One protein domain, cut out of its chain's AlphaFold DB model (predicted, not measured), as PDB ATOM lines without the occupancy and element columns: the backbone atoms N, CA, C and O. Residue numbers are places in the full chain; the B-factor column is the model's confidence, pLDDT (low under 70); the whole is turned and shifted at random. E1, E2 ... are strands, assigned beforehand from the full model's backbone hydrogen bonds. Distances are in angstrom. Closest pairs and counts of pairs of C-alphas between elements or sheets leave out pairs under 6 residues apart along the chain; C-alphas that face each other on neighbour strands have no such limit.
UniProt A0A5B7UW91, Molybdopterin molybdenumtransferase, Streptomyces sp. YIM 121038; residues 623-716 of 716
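Overview. This is residues 623 to 716 of the 716 residues of the protein "Molybdopterin molybdenumtransferase" of Streptomyces sp. YIM 121038 (UniProt A0A5B7UW91). What is the main shape? With little regular structure, this is one antiparallel sheet, E1 E5 E4 E2 E3, curled like part of a barrel: a folded sheet, bent back at E4 so that E1 and E5 face E2 and E3, with a long tail, residues 689 to 716. What makes it up? The 94 printed residues have five named strands, E1 to E5 along the chain, and no named helix: all strand, with 27 residues in named elements. It is compact, radius of gyration of the C-alphas 12.8 A, spanning 42 by 26 by 25 A.

Arrangement. How do the strands pair? E2, residues 638 to 646, is antiparallel to E4, residues 669 to 673, with N 641 and O 671 within hydrogen-bond range at 3.1 A, and forms a hairpin with E3, residues 649 to 652, N 644 and O 651 at 3.0 A. E5, residues 683 to 688, forms a hairpin with E4, N 672 and O 685 at 2.8 A, and is antiparallel to E1, residues 624 to 626, N 625 and O 684 at 3.2 A. Do the edges meet? The closest C-alphas of E1 and E3, Pro 626 and Tyr 649, are 5.1 A apart.

Along the chain. Where do the strands begin and end? C-alpha 624 is at (127.692, 135.558, 133.901) and C-alpha 688 at (124.106, 144.742, 138.454). How long are they? First to last C-alpha, E1 to E5 measure 6.9 A, 22.9 A, 9.8 A, 12.4 A and 15.2 A.

Size, cuts and confidence. Which links are long? E1 to E2 and E3 to E4 are. Is it cut or uncertain? The printed part has no cut; residues 693 to 716 are under 70 in pLDDT.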
ATOM      1  N   TYR A 623     130.392 138.232 137.009       92.06
ATOM      2  CA  TYR A 623     129.695 136.960 136.839       92.06
ATOM      3  C   TYR A 623     128.935 136.942 135.510       92.06
ATOM      4  O   TYR A 623     128.730 137.980 134.870       92.06
ATOM      5  N   THR A 624     128.533 135.747 135.083       95.12
ATOM      6  CA  THR A 624     127.692 135.558 133.901       95.12
ATOM      7  C   THR A 624     126.362 134.923 134.268       95.12
ATOM      8  O   THR A 624     126.243 134.250 135.291       95.12
ATOM      9  N   ALA A 625     125.365 135.133 133.412       94.88
ATOM     10  CA  ALA A 625     124.147 134.338 133.410       94.88
ATOM     11  C   ALA A 625     123.794 133.922 131.970       94.88
ATOM     12  O   ALA A 625     124.052 134.689 131.029       94.88
ATOM     13  N   PRO A 626     123.161 132.755 131.767       97.06
ATOM     14  CA  PRO A 626     122.717 132.325 130.452       97.06
ATOM     15  C   PRO A 626     121.469 133.106 130.029       97.06
ATOM     16  O   PRO A 626     120.515 133.267 130.794       97.06
ATOM     17  N   LEU A 627     121.433 133.563 128.778       96.44
ATOM     18  CA  LEU A 627     120.254 134.248 128.242       96.44
ATOM     19  C   LEU A 627     119.071 133.292 128.040       96.44
ATOM     20  O   LEU A 627     119.215 132.212 127.459       96.44
ATOM     21  N   ARG A 628     117.867 133.716 128.434       95.62
ATOM     22  CA  ARG A 628     116.622 132.971 128.185       95.62
ATOM     23  C   ARG A 628     116.304 132.833 126.695       95.62
ATOM     24  O   ARG A 628     115.783 131.790 126.298       95.62
ATOM     25  N   ASP A 629     116.636 133.850 125.901       93.25
ATOM     26  CA  ASP A 629     116.209 134.057 124.511       93.25
ATOM     27  C   ASP A 629     117.358 134.656 123.665       93.25
ATOM     28  O   ASP A 629     118.335 135.166 124.216       93.25
ATOM     29  N   ASP A 630     117.273 134.584 122.329       94.69
ATOM     30  CA  ASP A 630     118.292 135.152 121.424       94.69
ATOM     31  C   ASP A 630     118.290 136.694 121.461       94.69
ATOM     32  O   ASP A 630     117.240 137.330 121.349       94.69
ATOM     33  N   VAL A 631     119.472 137.320 121.524       94.31
ATOM     34  CA  VAL A 631     119.630 138.784 121.478       94.31
ATOM     35  C   VAL A 631     120.460 139.205 120.270       94.31
ATOM     36  O   VAL A 631     121.675 139.008 120.211       94.31
ATOM     37  N   HIS A 632     119.798 139.865 119.318       92.00
ATOM     38  CA  HIS A 632     120.437 140.434 118.133       92.00
ATOM     39  C   HIS A 632     121.476 141.505 118.514       92.00
ATOM     40  O   HIS A 632     121.159 142.463 119.232       92.00
ATOM     41  N   GLY A 633     122.715 141.347 118.044       88.75
ATOM     42  CA  GLY A 633     123.815 142.276 118.314       88.75
ATOM     43  C   GLY A 633     123.913 143.428 117.316       88.75
ATOM     44  O   GLY A 633     123.128 143.547 116.382       88.75
ATOM     45  N   HIS A 634     124.927 144.271 117.500       92.25
ATOM     46  CA  HIS A 634     125.409 145.179 116.455       92.25
ATOM     47  C   HIS A 634     126.642 144.548 115.776       92.25
ATOM     48  O   HIS A 634     127.382 143.846 116.465       92.25
ATOM     49  N   PRO A 635     126.934 144.783 114.480       90.38
ATOM     50  CA  PRO A 635     128.087 144.157 113.818       90.38
ATOM     51  C   PRO A 635     129.452 144.468 114.453       90.38
ATOM     52  O   PRO A 635     130.394 143.697 114.280       90.38
ATOM     53  N   HIS A 636     129.575 145.598 115.160       91.19
ATOM     54  CA  HIS A 636     130.855 146.095 115.691       91.19
ATOM     55  C   HIS A 636     130.807 146.600 117.141       91.19
ATOM     56  O   HIS A 636     131.860 146.757 117.752       91.19
ATOM     57  N   ASP A 637     129.615 146.849 117.696       94.56
ATOM     58  CA  ASP A 637     129.467 147.479 119.017       94.56
ATOM     59  C   ASP A 637     128.946 146.455 120.027       94.56
ATOM     60  O   ASP A 637     128.079 145.641 119.701       94.56
ATOM     61  N   THR A 638     129.432 146.534 121.264       97.00
ATOM     62  CA  THR A 638     128.842 145.797 122.392       97.00
ATOM     63  C   THR A 638     127.435 146.337 122.644       97.00
ATOM     64  O   THR A 638     127.236 147.550 122.652       97.00
ATOM     65  N   ARG A 639     126.440 145.477 122.858       96.44
ATOM     66  CA  ARG A 639     125.113 145.908 123.312       96.44
ATOM     67  C   ARG A 639     125.000 145.740 124.821       96.44
ATOM     68  O   ARG A 639     125.239 144.652 125.327       96.44
ATOM     69  N   LEU A 640     124.574 146.790 125.517       97.00
ATOM     70  CA  LEU A 640     124.106 146.683 126.898       97.00
ATOM     71  C   LEU A 640     122.580 146.618 126.868       97.00
ATOM     72  O   LEU A 640     121.925 147.556 126.407       97.00
ATOM     73  N   VAL A 641     122.015 145.493 127.302       96.50
ATOM     74  CA  VAL A 641     120.573 145.221 127.214       96.50
ATOM     75  C   VAL A 641     120.017 145.010 128.620       96.50
ATOM     76  O   VAL A 641     120.488 144.096 129.291       96.50
ATOM     77  N   PRO A 642     119.041 145.817 129.084       96.44
ATOM     78  CA  PRO A 642     118.380 145.592 130.367       96.44
ATOM     79  C   PRO A 642     117.806 144.176 130.460       96.44
ATOM     80  O   PRO A 642     117.135 143.714 129.531       96.44
ATOM     81  N   VAL A 643     118.084 143.504 131.574       95.69
ATOM     82  CA  VAL A 643     117.644 142.137 131.861       95.69
ATOM     83  C   VAL A 643     116.961 142.041 133.215       95.69
ATOM     84  O   VAL A 643     117.258 142.792 134.141       95.69
ATOM     85  N   VAL A 644     116.072 141.061 133.316       94.50
ATOM     86  CA  VAL A 644     115.495 140.576 134.570       94.50
ATOM     87  C   VAL A 644     116.117 139.219 134.888       94.50
ATOM     88  O   VAL A 644     116.140 138.337 134.027       94.50
ATOM     89  N   LEU A 645     116.631 139.042 136.098       92.19
ATOM     90  CA  LEU A 645     117.277 137.818 136.554       92.19
ATOM     91  C   LEU A 645     116.244 136.846 137.131       92.19
ATOM     92  O   LEU A 645     115.371 137.190 137.930       92.19
ATOM     93  N   ARG A 646     116.339 135.588 136.715       89.94
ATOM     94  CA  ARG A 646     115.606 134.446 137.271       89.94
ATOM     95  C   ARG A 646     116.619 133.362 137.623       89.94
ATOM     96  O   ARG A 646     117.719 133.362 137.081       89.94
ATOM     97  N   ALA A 647     116.239 132.446 138.513       81.94
ATOM     98  CA  ALA A 647     117.162 131.526 139.192       81.94
ATOM     99  C   ALA A 647     118.146 130.757 138.280       81.94
ATOM    100  O   ALA A 647     119.243 130.443 138.722       81.94
ATOM    101  N   GLU A 648     117.784 130.491 137.017       87.69
ATOM    102  CA  GLU A 648     118.664 129.839 136.033       87.69
ATOM    103  C   GLU A 648     118.895 130.643 134.736       87.69
ATOM    104  O   GLU A 648     119.448 130.088 133.789       87.69
ATOM    105  N   TYR A 649     118.438 131.899 134.610       93.06
ATOM    106  CA  TYR A 649     118.603 132.672 133.364       93.06
ATOM    107  C   TYR A 649     118.334 134.180 133.487       93.06
ATOM    108  O   TYR A 649     117.462 134.629 134.231       93.06
ATOM    109  N   ALA A 650     119.011 134.961 132.642       95.38
ATOM    110  CA  ALA A 650     118.712 136.372 132.402       95.38
ATOM    111  C   ALA A 650     117.692 136.533 131.256       95.38
ATOM    112  O   ALA A 650     117.865 135.971 130.171       95.38
ATOM    113  N   VAL A 651     116.631 137.315 131.470       95.56
ATOM    114  CA  VAL A 651     115.571 137.592 130.485       95.56
ATOM    115  C   VAL A 651     115.753 138.988 129.877       95.56
ATOM    116  O   VAL A 651     115.615 139.969 130.608       95.56
ATOM    117  N   PRO A 652     116.034 139.119 128.565       94.62
ATOM    118  CA  PRO A 652     116.122 140.415 127.885       94.62
ATOM    119  C   PRO A 652     114.794 141.182 127.893       94.62
ATOM    120  O   PRO A 652     113.746 140.618 127.590       94.62
ATOM    121  N   LEU A 653     114.841 142.489 128.164       93.88
ATOM    122  CA  LEU A 653     113.668 143.367 128.117       93.88
ATOM    123  C   LEU A 653     113.530 144.085 126.769       93.88
ATOM    124  O   LEU A 653     114.509 144.573 126.200       93.88
ATOM    125  N   HIS A 654     112.294 144.227 126.283       87.25
ATOM    126  CA  HIS A 654     111.996 144.836 124.977       87.25
ATOM    127  C   HIS A 654     112.244 146.353 124.932       87.25
ATOM    128  O   HIS A 654     112.707 146.876 123.916       87.25
ATOM    129  N   TYR A 655     112.012 147.065 126.039       88.88
ATOM    130  CA  TYR A 655     112.152 148.526 126.146       88.88
ATOM    131  C   TYR A 655     113.620 148.973 126.308       88.88
ATOM    132  O   TYR A 655     113.978 149.642 127.278       88.88
ATOM    133  N   ASN A 656     114.473 148.578 125.355       88.00
ATOM    134  CA  ASN A 656     115.933 148.757 125.356       88.00
ATOM    135  C   ASN A 656     116.457 149.827 124.366       88.00
ATOM    136  O   ASN A 656     117.659 149.903 124.099       88.00
ATOM    137  N   GLY A 657     115.574 150.672 123.820       91.50
ATOM    138  CA  GLY A 657     115.960 151.817 122.985       91.50
ATOM    139  C   GLY A 657     116.693 152.914 123.781       91.50
ATOM    140  O   GLY A 657     116.452 153.065 124.977       91.50
ATOM    141  N   PRO A 658     117.556 153.736 123.149       91.62
ATOM    142  CA  PRO A 658     118.470 154.653 123.848       91.62
ATOM    143  C   PRO A 658     117.792 155.683 124.764       91.62
ATOM    144  O   PRO A 658     118.408 156.120 125.733       91.62
ATOM    145  N   ALA A 659     116.543 156.062 124.480       92.31
ATOM    146  CA  ALA A 659     115.760 156.999 125.285       92.31
ATOM    147  C   ALA A 659     114.731 156.323 126.222       92.31
ATOM    148  O   ALA A 659     113.973 157.009 126.901       92.31
ATOM    149  N   MET A 660     114.661 154.986 126.255       93.38
ATOM    150  CA  MET A 660     113.616 154.248 126.972       93.38
ATOM    151  C   MET A 660     114.008 153.963 128.425       93.38
ATOM    152  O   MET A 660     114.944 153.211 128.679       93.38
ATOM    153  N   LEU A 661     113.242 154.492 129.384       92.81
ATOM    154  CA  LEU A 661     113.430 154.190 130.812       92.81
ATOM    155  C   LEU A 661     112.592 153.006 131.331       92.81
ATOM    156  O   LEU A 661     112.921 152.450 132.373       92.81
ATOM    157  N   ARG A 662     111.550 152.567 130.608       93.38
ATOM    158  CA  ARG A 662     110.662 151.465 131.048       93.38
ATOM    159  C   ARG A 662     111.399 150.136 131.251       93.38
ATOM    160  O   ARG A 662     111.034 149.399 132.153       93.38
ATOM    161  N   GLY A 663     112.431 149.852 130.451       91.81
ATOM    162  CA  GLY A 663     113.251 148.650 130.618       91.81
ATOM    163  C   GLY A 663     114.092 148.706 131.893       91.81
ATOM    164  O   GLY A 663     113.978 147.834 132.742       91.81
ATOM    165  N   ILE A 664     114.895 149.762 132.066       92.81
ATOM    166  CA  ILE A 664     115.781 149.892 133.236       92.81
ATOM    167  C   ILE A 664     115.016 150.043 134.562       92.81
ATOM    168  O   ILE A 664     115.507 149.608 135.595       92.81
ATOM    169  N   ALA A 665     113.796 150.594 134.541       92.25
ATOM    170  CA  ALA A 665     112.958 150.763 135.732       92.25
ATOM    171  C   ALA A 665     112.428 149.448 136.345       92.25
ATOM    172  O   ALA A 665     111.904 149.481 137.456       92.25
ATOM    173  N   VAL A 666     112.542 148.315 135.641       91.06
ATOM    174  CA  VAL A 666     112.178 146.974 136.144       91.06
ATOM    175  C   VAL A 666     113.308 145.950 135.981       91.06
ATOM    176  O   VAL A 666     113.069 144.756 136.125       91.06
ATOM    177  N   ALA A 667     114.507 146.396 135.603       93.88
ATOM    178  CA  ALA A 667     115.644 145.522 135.353       93.88
ATOM    179  C   ALA A 667     116.433 145.254 136.635       93.88
ATOM    180  O   ALA A 667     116.605 146.148 137.463       93.88
ATOM    181  N   ASP A 668     116.986 144.049 136.724       92.81
ATOM    182  CA  ASP A 668     117.916 143.665 137.785       92.81
ATOM    183  C   ASP A 668     119.375 143.991 137.391       92.81
ATOM    184  O   ASP A 668     120.243 144.201 138.232       92.81
ATOM    185  N   GLY A 669     119.644 144.100 136.084       94.31
ATOM    186  CA  GLY A 669     120.949 144.474 135.545       94.31
ATOM    187  C   GLY A 669     120.921 144.757 134.044       94.31
ATOM    188  O   GLY A 669     119.859 144.824 133.419       94.31
ATOM    189  N   LEU A 670     122.097 144.909 133.431       96.00
ATOM    190  CA  LEU A 670     122.262 144.900 131.973       96.00
ATOM    191  C   LEU A 670     123.185 143.752 131.557       96.00
ATOM    192  O   LEU A 670     124.308 143.648 132.042       96.00
ATOM    193  N   ALA A 671     122.737 142.940 130.602       96.94
ATOM    194  CA  ALA A 671     123.572 141.943 129.950       96.94
ATOM    195  C   ALA A 671     124.520 142.599 128.937       96.94
ATOM    196  O   ALA A 671     124.098 143.407 128.099       96.94
ATOM    197  N   VAL A 672     125.790 142.200 128.988       97.38
ATOM    198  CA  VAL A 672     126.857 142.595 128.066       97.38
ATOM    199  C   VAL A 672     126.852 141.646 126.869       97.38
ATOM    200  O   VAL A 672     127.511 140.607 126.844       97.38
ATOM    201  N   VAL A 673     126.076 142.000 125.851       97.12
ATOM    202  CA  VAL A 673     125.944 141.209 124.626       97.12
ATOM    203  C   VAL A 673     127.045 141.619 123.633       97.12
ATOM    204  O   VAL A 673     127.125 142.795 123.265       97.12
ATOM    205  N   PRO A 674     127.906 140.692 123.174       95.75
ATOM    206  CA  PRO A 674     129.031 141.024 122.304       95.75
ATOM    207  C   PRO A 674     128.585 141.443 120.886       95.75
ATOM    208  O   PRO A 674     127.436 141.206 120.490       95.75
ATOM    209  N   PRO A 675     129.491 142.034 120.082       95.19
ATOM    210  CA  PRO A 675     129.262 142.250 118.655       95.19
ATOM    211  C   PRO A 675     128.824 140.961 117.941       95.19
ATOM    212  O   PRO A 675     129.305 139.872 118.244       95.19
ATOM    213  N   GLY A 676     127.885 141.078 117.003       93.25
ATOM    214  CA  GLY A 676     127.200 139.946 116.363       93.25
ATOM    215  C   GLY A 676     126.005 139.396 117.156       93.25
ATOM    216  O   GLY A 676     125.041 138.939 116.547       93.25
ATOM    217  N   GLY A 677     125.996 139.538 118.485       95.69
ATOM    218  CA  GLY A 677     124.882 139.165 119.361       95.69
ATOM    219  C   GLY A 677     125.192 137.987 120.279       95.69
ATOM    220  O   GLY A 677     126.318 137.494 120.332       95.69
ATOM    221  N   ALA A 678     124.174 137.531 121.001       96.94
ATOM    222  CA  ALA A 678     124.259 136.366 121.872       96.94
ATOM    223  C   ALA A 678     123.057 135.444 121.657       96.94
ATOM    224  O   ALA A 678     121.949 135.906 121.376       96.94
ATOM    225  N   ARG A 679     123.287 134.136 121.766       97.00
ATOM    226  CA  ARG A 679     122.246 133.117 121.599       97.00
ATOM    227  C   ARG A 679     121.561 132.780 122.920       97.00
ATOM    228  O   ARG A 679     122.133 132.931 123.995       97.00
ATOM    229  N   ARG A 680     120.369 132.208 122.828       96.12
ATOM    230  CA  ARG A 680     119.696 131.493 123.909       96.12
ATOM    231  C   ARG A 680     120.647 130.479 124.559       96.12
ATOM    232  O   ARG A 680     121.276 129.680 123.866       96.12
ATOM    233  N   ARG A 681     120.711 130.494 125.892       95.44
ATOM    234  CA  ARG A 681     121.644 129.747 126.759       95.44
ATOM    235  C   ARG A 681     123.134 130.067 126.564       95.44
ATOM    236  O   ARG A 681     123.978 129.311 127.035       95.44
ATOM    237  N   GLN A 682     123.478 131.168 125.900       97.00
ATOM    238  CA  GLN A 682     124.836 131.702 125.933       97.00
ATOM    239  C   GLN A 682     125.039 132.504 127.223       97.00
ATOM    240  O   GLN A 682     124.231 133.381 127.534       97.00
ATOM    241  N   GLU A 683     126.126 132.213 127.931       97.19
ATOM    242  CA  GLU A 683     126.624 133.017 129.052       97.19
ATOM    243  C   GLU A 683     127.050 134.415 128.581       97.19
ATOM    244  O   GLU A 683     127.769 134.554 127.586       97.19
ATOM    245  N   VAL A 684     126.632 135.448 129.313       96.44
ATOM    246  CA  VAL A 684     127.016 136.853 129.094       96.44
ATOM    247  C   VAL A 684     127.320 137.533 130.430       96.44
ATOM    248  O   VAL A 684     126.666 137.222 131.423       96.44
ATOM    249  N   GLU A 685     128.299 138.449 130.468       96.12
ATOM    250  CA  GLU A 685     128.594 139.262 131.666       96.12
ATOM    251  C   GLU A 685     127.344 140.067 132.053       96.12
ATOM    252  O   GLU A 685     126.688 140.657 131.187       96.12
ATOM    253  N   ILE A 686     127.016 140.087 133.346       95.62
ATOM    254  CA  ILE A 686     125.920 140.888 133.897       95.62
ATOM    255  C   ILE A 686     126.494 142.095 134.644       95.62
ATOM    256  O   ILE A 686     127.489 141.997 135.361       95.62
ATOM    257  N   LEU A 687     125.860 143.251 134.458       94.50
ATOM    258  CA  LEU A 687     126.127 144.482 135.195       94.50
ATOM    259  C   LEU A 687     124.948 144.750 136.132       94.50
ATOM    260  O   LEU A 687     123.898 145.192 135.662       94.50
ATOM    261  N   ASP A 688     125.120 144.474 137.425       91.50
ATOM    262  CA  ASP A 688     124.106 144.742 138.454       91.50
ATOM    263  C   ASP A 688     123.748 146.233 138.529       91.50
ATOM    264  O   ASP A 688     124.568 147.113 138.233       91.50
ATOM    265  N   LEU A 689     122.534 146.539 138.991       90.56
ATOM    266  CA  LEU A 689     122.166 147.908 139.345       90.56
ATOM    267  C   LEU A 689     122.575 148.235 140.796       90.56
ATOM    268  O   LEU A 689     122.737 147.342 141.623       90.56
ATOM    269  N   PRO A 690     122.736 149.519 141.173       82.31
ATOM    270  CA  PRO A 690     123.247 149.884 142.503       82.31
ATOM    271  C   PRO A 690     122.325 149.560 143.694       82.31
ATOM    272  O   PRO A 690     122.670 149.894 144.827       82.31
ATOM    273  N   TRP A 691     121.139 149.008 143.436       77.88
ATOM    274  CA  TRP A 691     120.078 148.722 144.406       77.88
ATOM    275  C   TRP A 691     119.590 147.266 144.362       77.88
ATOM    276  O   TRP A 691     118.676 146.914 145.101       77.88
ATOM    277  N   THR A 692     120.170 146.437 143.496       72.06
ATOM    278  CA  THR A 692     119.885 145.001 143.397       72.06
ATOM    279  C   THR A 692     120.937 144.221 144.171       72.06
ATOM    280  O   THR A 692     122.129 144.512 144.062       72.06
ATOM    281  N   GLU A 693     120.505 143.222 144.940       58.53
ATOM    282  CA  GLU A 693     121.406 142.243 145.558       58.53
ATOM    283  C   GLU A 693     122.218 141.533 144.449       58.53
ATOM    284  O   GLU A 693     121.606 141.053 143.488       58.53
ATOM    285  N   PRO A 694     123.561 141.441 144.528       54.53
ATOM    286  CA  PRO A 694     124.361 140.737 143.523       54.53
ATOM    287  C   PRO A 694     123.960 139.259 143.425       54.53
ATOM    288  O   PRO A 694     124.015 138.529 144.414       54.53
ATOM    289  N   GLY A 695     123.524 138.819 142.242       50.28
ATOM    290  CA  GLY A 695     122.949 137.480 142.045       50.28
ATOM    291  C   GLY A 695     121.566 137.263 142.687       50.28
ATOM    292  O   GLY A 695     121.091 136.127 142.743       50.28
ATOM    293  N   GLY A 696     120.904 138.322 143.163       44.03
ATOM    294  CA  GLY A 696     119.598 138.266 143.817       44.03
ATOM    295  C   GLY A 696     118.477 137.834 142.871       44.03
ATOM    296  O   GLY A 696     118.053 138.581 141.989       44.03
ATOM    297  N   SER A 697     117.945 136.631 143.077       42.53
ATOM    298  CA  SER A 697     116.813 136.104 142.317       42.53
ATOM    299  C   SER A 697     115.497 136.763 142.749       42.53
ATOM    300  O   SER A 697     114.870 136.370 143.733       42.53
ATOM    301  N   HIS A 698     115.029 137.756 141.984       44.91
ATOM    302  CA  HIS A 698     113.747 138.421 142.239       44.91
ATOM    303  C   HIS A 698     112.528 137.525 141.927       44.91
ATOM    304  O   HIS A 698     111.857 137.668 140.903       44.91
ATOM    305  N   GLY A 699     112.215 136.646 142.881       40.47
ATOM    306  CA  GLY A 699     110.954 135.918 143.005       40.47
ATOM    307  C   GLY A 699     110.911 134.555 142.315       40.47
ATOM    308  O   GLY A 699     111.186 134.421 141.119       40.47
ATOM    309  N   GLU A 700     110.457 133.551 143.066       37.47
ATOM    310  CA  GLU A 700     109.753 132.410 142.477       37.47
ATOM    311  C   GLU A 700     108.501 132.899 141.729       37.47
ATOM    312  O   GLU A 700     107.939 133.960 142.024       37.47
ATOM    313  N   LEU A 701     108.040 132.112 140.756       41.66
ATOM    314  CA  LEU A 701     106.684 132.278 140.233       41.66
ATOM    315  C   LEU A 701     105.682 131.945 141.346       41.66
ATOM    316  O   LEU A 701     105.951 131.082 142.182       41.66
ATOM    317  N   GLY A 702     104.508 132.580 141.331       36.81
ATOM    318  CA  GLY A 702     103.397 132.114 142.168       36.81
ATOM    319  C   GLY A 702     103.036 130.655 141.836       36.81
ATOM    320  O   GLY A 702     103.382 130.185 140.748       36.81
ATOM    321  N   PRO A 703     102.320 129.934 142.721       36.28
ATOM    322  CA  PRO A 703     102.001 128.513 142.525       36.28
ATOM    323  C   PRO A 703     101.262 128.213 141.206       36.28
ATOM    324  O   PRO A 703     101.368 127.105 140.686       36.28
ATOM    325  N   ASP A 704     100.585 129.210 140.630       38.03
ATOM    326  CA  ASP A 704      99.863 129.128 139.355       38.03
ATOM    327  C   ASP A 704     100.743 129.422 138.116       38.03
ATOM    328  O   ASP A 704     100.248 129.507 136.993       38.03
ATOM    329  N   GLY A 705     102.052 129.635 138.292       38.69
ATOM    330  CA  GLY A 705     102.999 129.963 137.219       38.69
ATOM    331  C   GLY A 705     102.911 131.402 136.687       38.69
ATOM    332  O   GLY A 705     103.693 131.780 135.813       38.69
ATOM    333  N   SER A 706     101.999 132.224 137.213       37.19
ATOM    334  CA  SER A 706     101.866 133.637 136.849       37.19
ATOM    335  C   SER A 706     103.071 134.454 137.324       37.19
ATOM    336  O   SER A 706     103.436 134.423 138.503       37.19
ATOM    337  N   ALA A 707     103.654 135.239 136.421       42.78
ATOM    338  CA  ALA A 707     104.641 136.246 136.785       42.78
ATOM    339  C   ALA A 707     103.940 137.458 137.433       42.78
ATOM    340  O   ALA A 707     102.825 137.802 137.052       42.78
ATOM    341  N   GLY A 708     104.583 138.116 138.406       39.62
ATOM    342  CA  GLY A 708     103.976 139.231 139.149       39.62
ATOM    343  C   GLY A 708     103.558 140.421 138.262       39.62
ATOM    344  O   GLY A 708     104.025 140.527 137.124       39.62
ATOM    345  N   PRO A 709     102.735 141.359 138.773       41.44
ATOM    346  CA  PRO A 709     102.002 142.341 137.957       41.44
ATOM    347  C   PRO A 709     102.867 143.301 137.118       41.44
ATOM    348  O   PRO A 709     102.379 143.869 136.146       41.44
ATOM    349  N   PHE A 710     104.154 143.471 137.441       44.00
ATOM    350  CA  PHE A 710     105.096 144.247 136.623       44.00
ATOM    351  C   PHE A 710     105.697 143.456 135.448       44.00
ATOM    352  O   PHE A 710     106.124 144.052 134.461       44.00
ATOM    353  N   SER A 711     105.747 142.126 135.537       45.25
ATOM    354  CA  SER A 711     106.446 141.276 134.562       45.25
ATOM    355  C   SER A 711     105.653 141.089 133.271       45.25
ATOM    356  O   SER A 711     106.222 141.207 132.188       45.25
ATOM    357  N   GLU A 712     104.344 140.844 133.367       45.03
ATOM    358  CA  GLU A 712     103.469 140.688 132.194       45.03
ATOM    359  C   GLU A 712     103.455 141.961 131.329       45.03
ATOM    360  O   GLU A 712     103.436 141.887 130.108       45.03
ATOM    361  N   VAL A 713     103.607 143.130 131.962       50.28
ATOM    362  CA  VAL A 713     103.688 144.449 131.313       50.28
ATOM    363  C   VAL A 713     105.075 144.742 130.706       50.28
ATOM    364  O   VAL A 713     105.212 145.702 129.952       50.28
ATOM    365  N   CYS A 714     106.124 143.969 131.004       47.72
ATOM    366  CA  CYS A 714     107.496 144.271 130.556       47.72
ATOM    367  C   CYS A 714     108.152 143.183 129.690       47.72
ATOM    368  O   CYS A 714     109.153 143.467 129.026       47.72
ATOM    369  N   PHE A 715     107.552 141.992 129.617       51.81
ATOM    370  CA  PHE A 715     107.859 140.962 128.615       51.81
ATOM    371  C   PHE A 715     106.953 141.045 127.363       51.81
ATOM    372  O   PHE A 715     106.924 140.111 126.564       51.81
ATOM    373  N   THR A 716     106.248 142.173 127.188       45.19
ATOM    374  CA  THR A 716     105.478 142.567 125.988       45.19
ATOM    375  C   THR A 716     105.838 143.982 125.537       45.19
ATOM    376  O   THR A 716     106.238 144.149 124.370       45.19
TER     377      THR A 716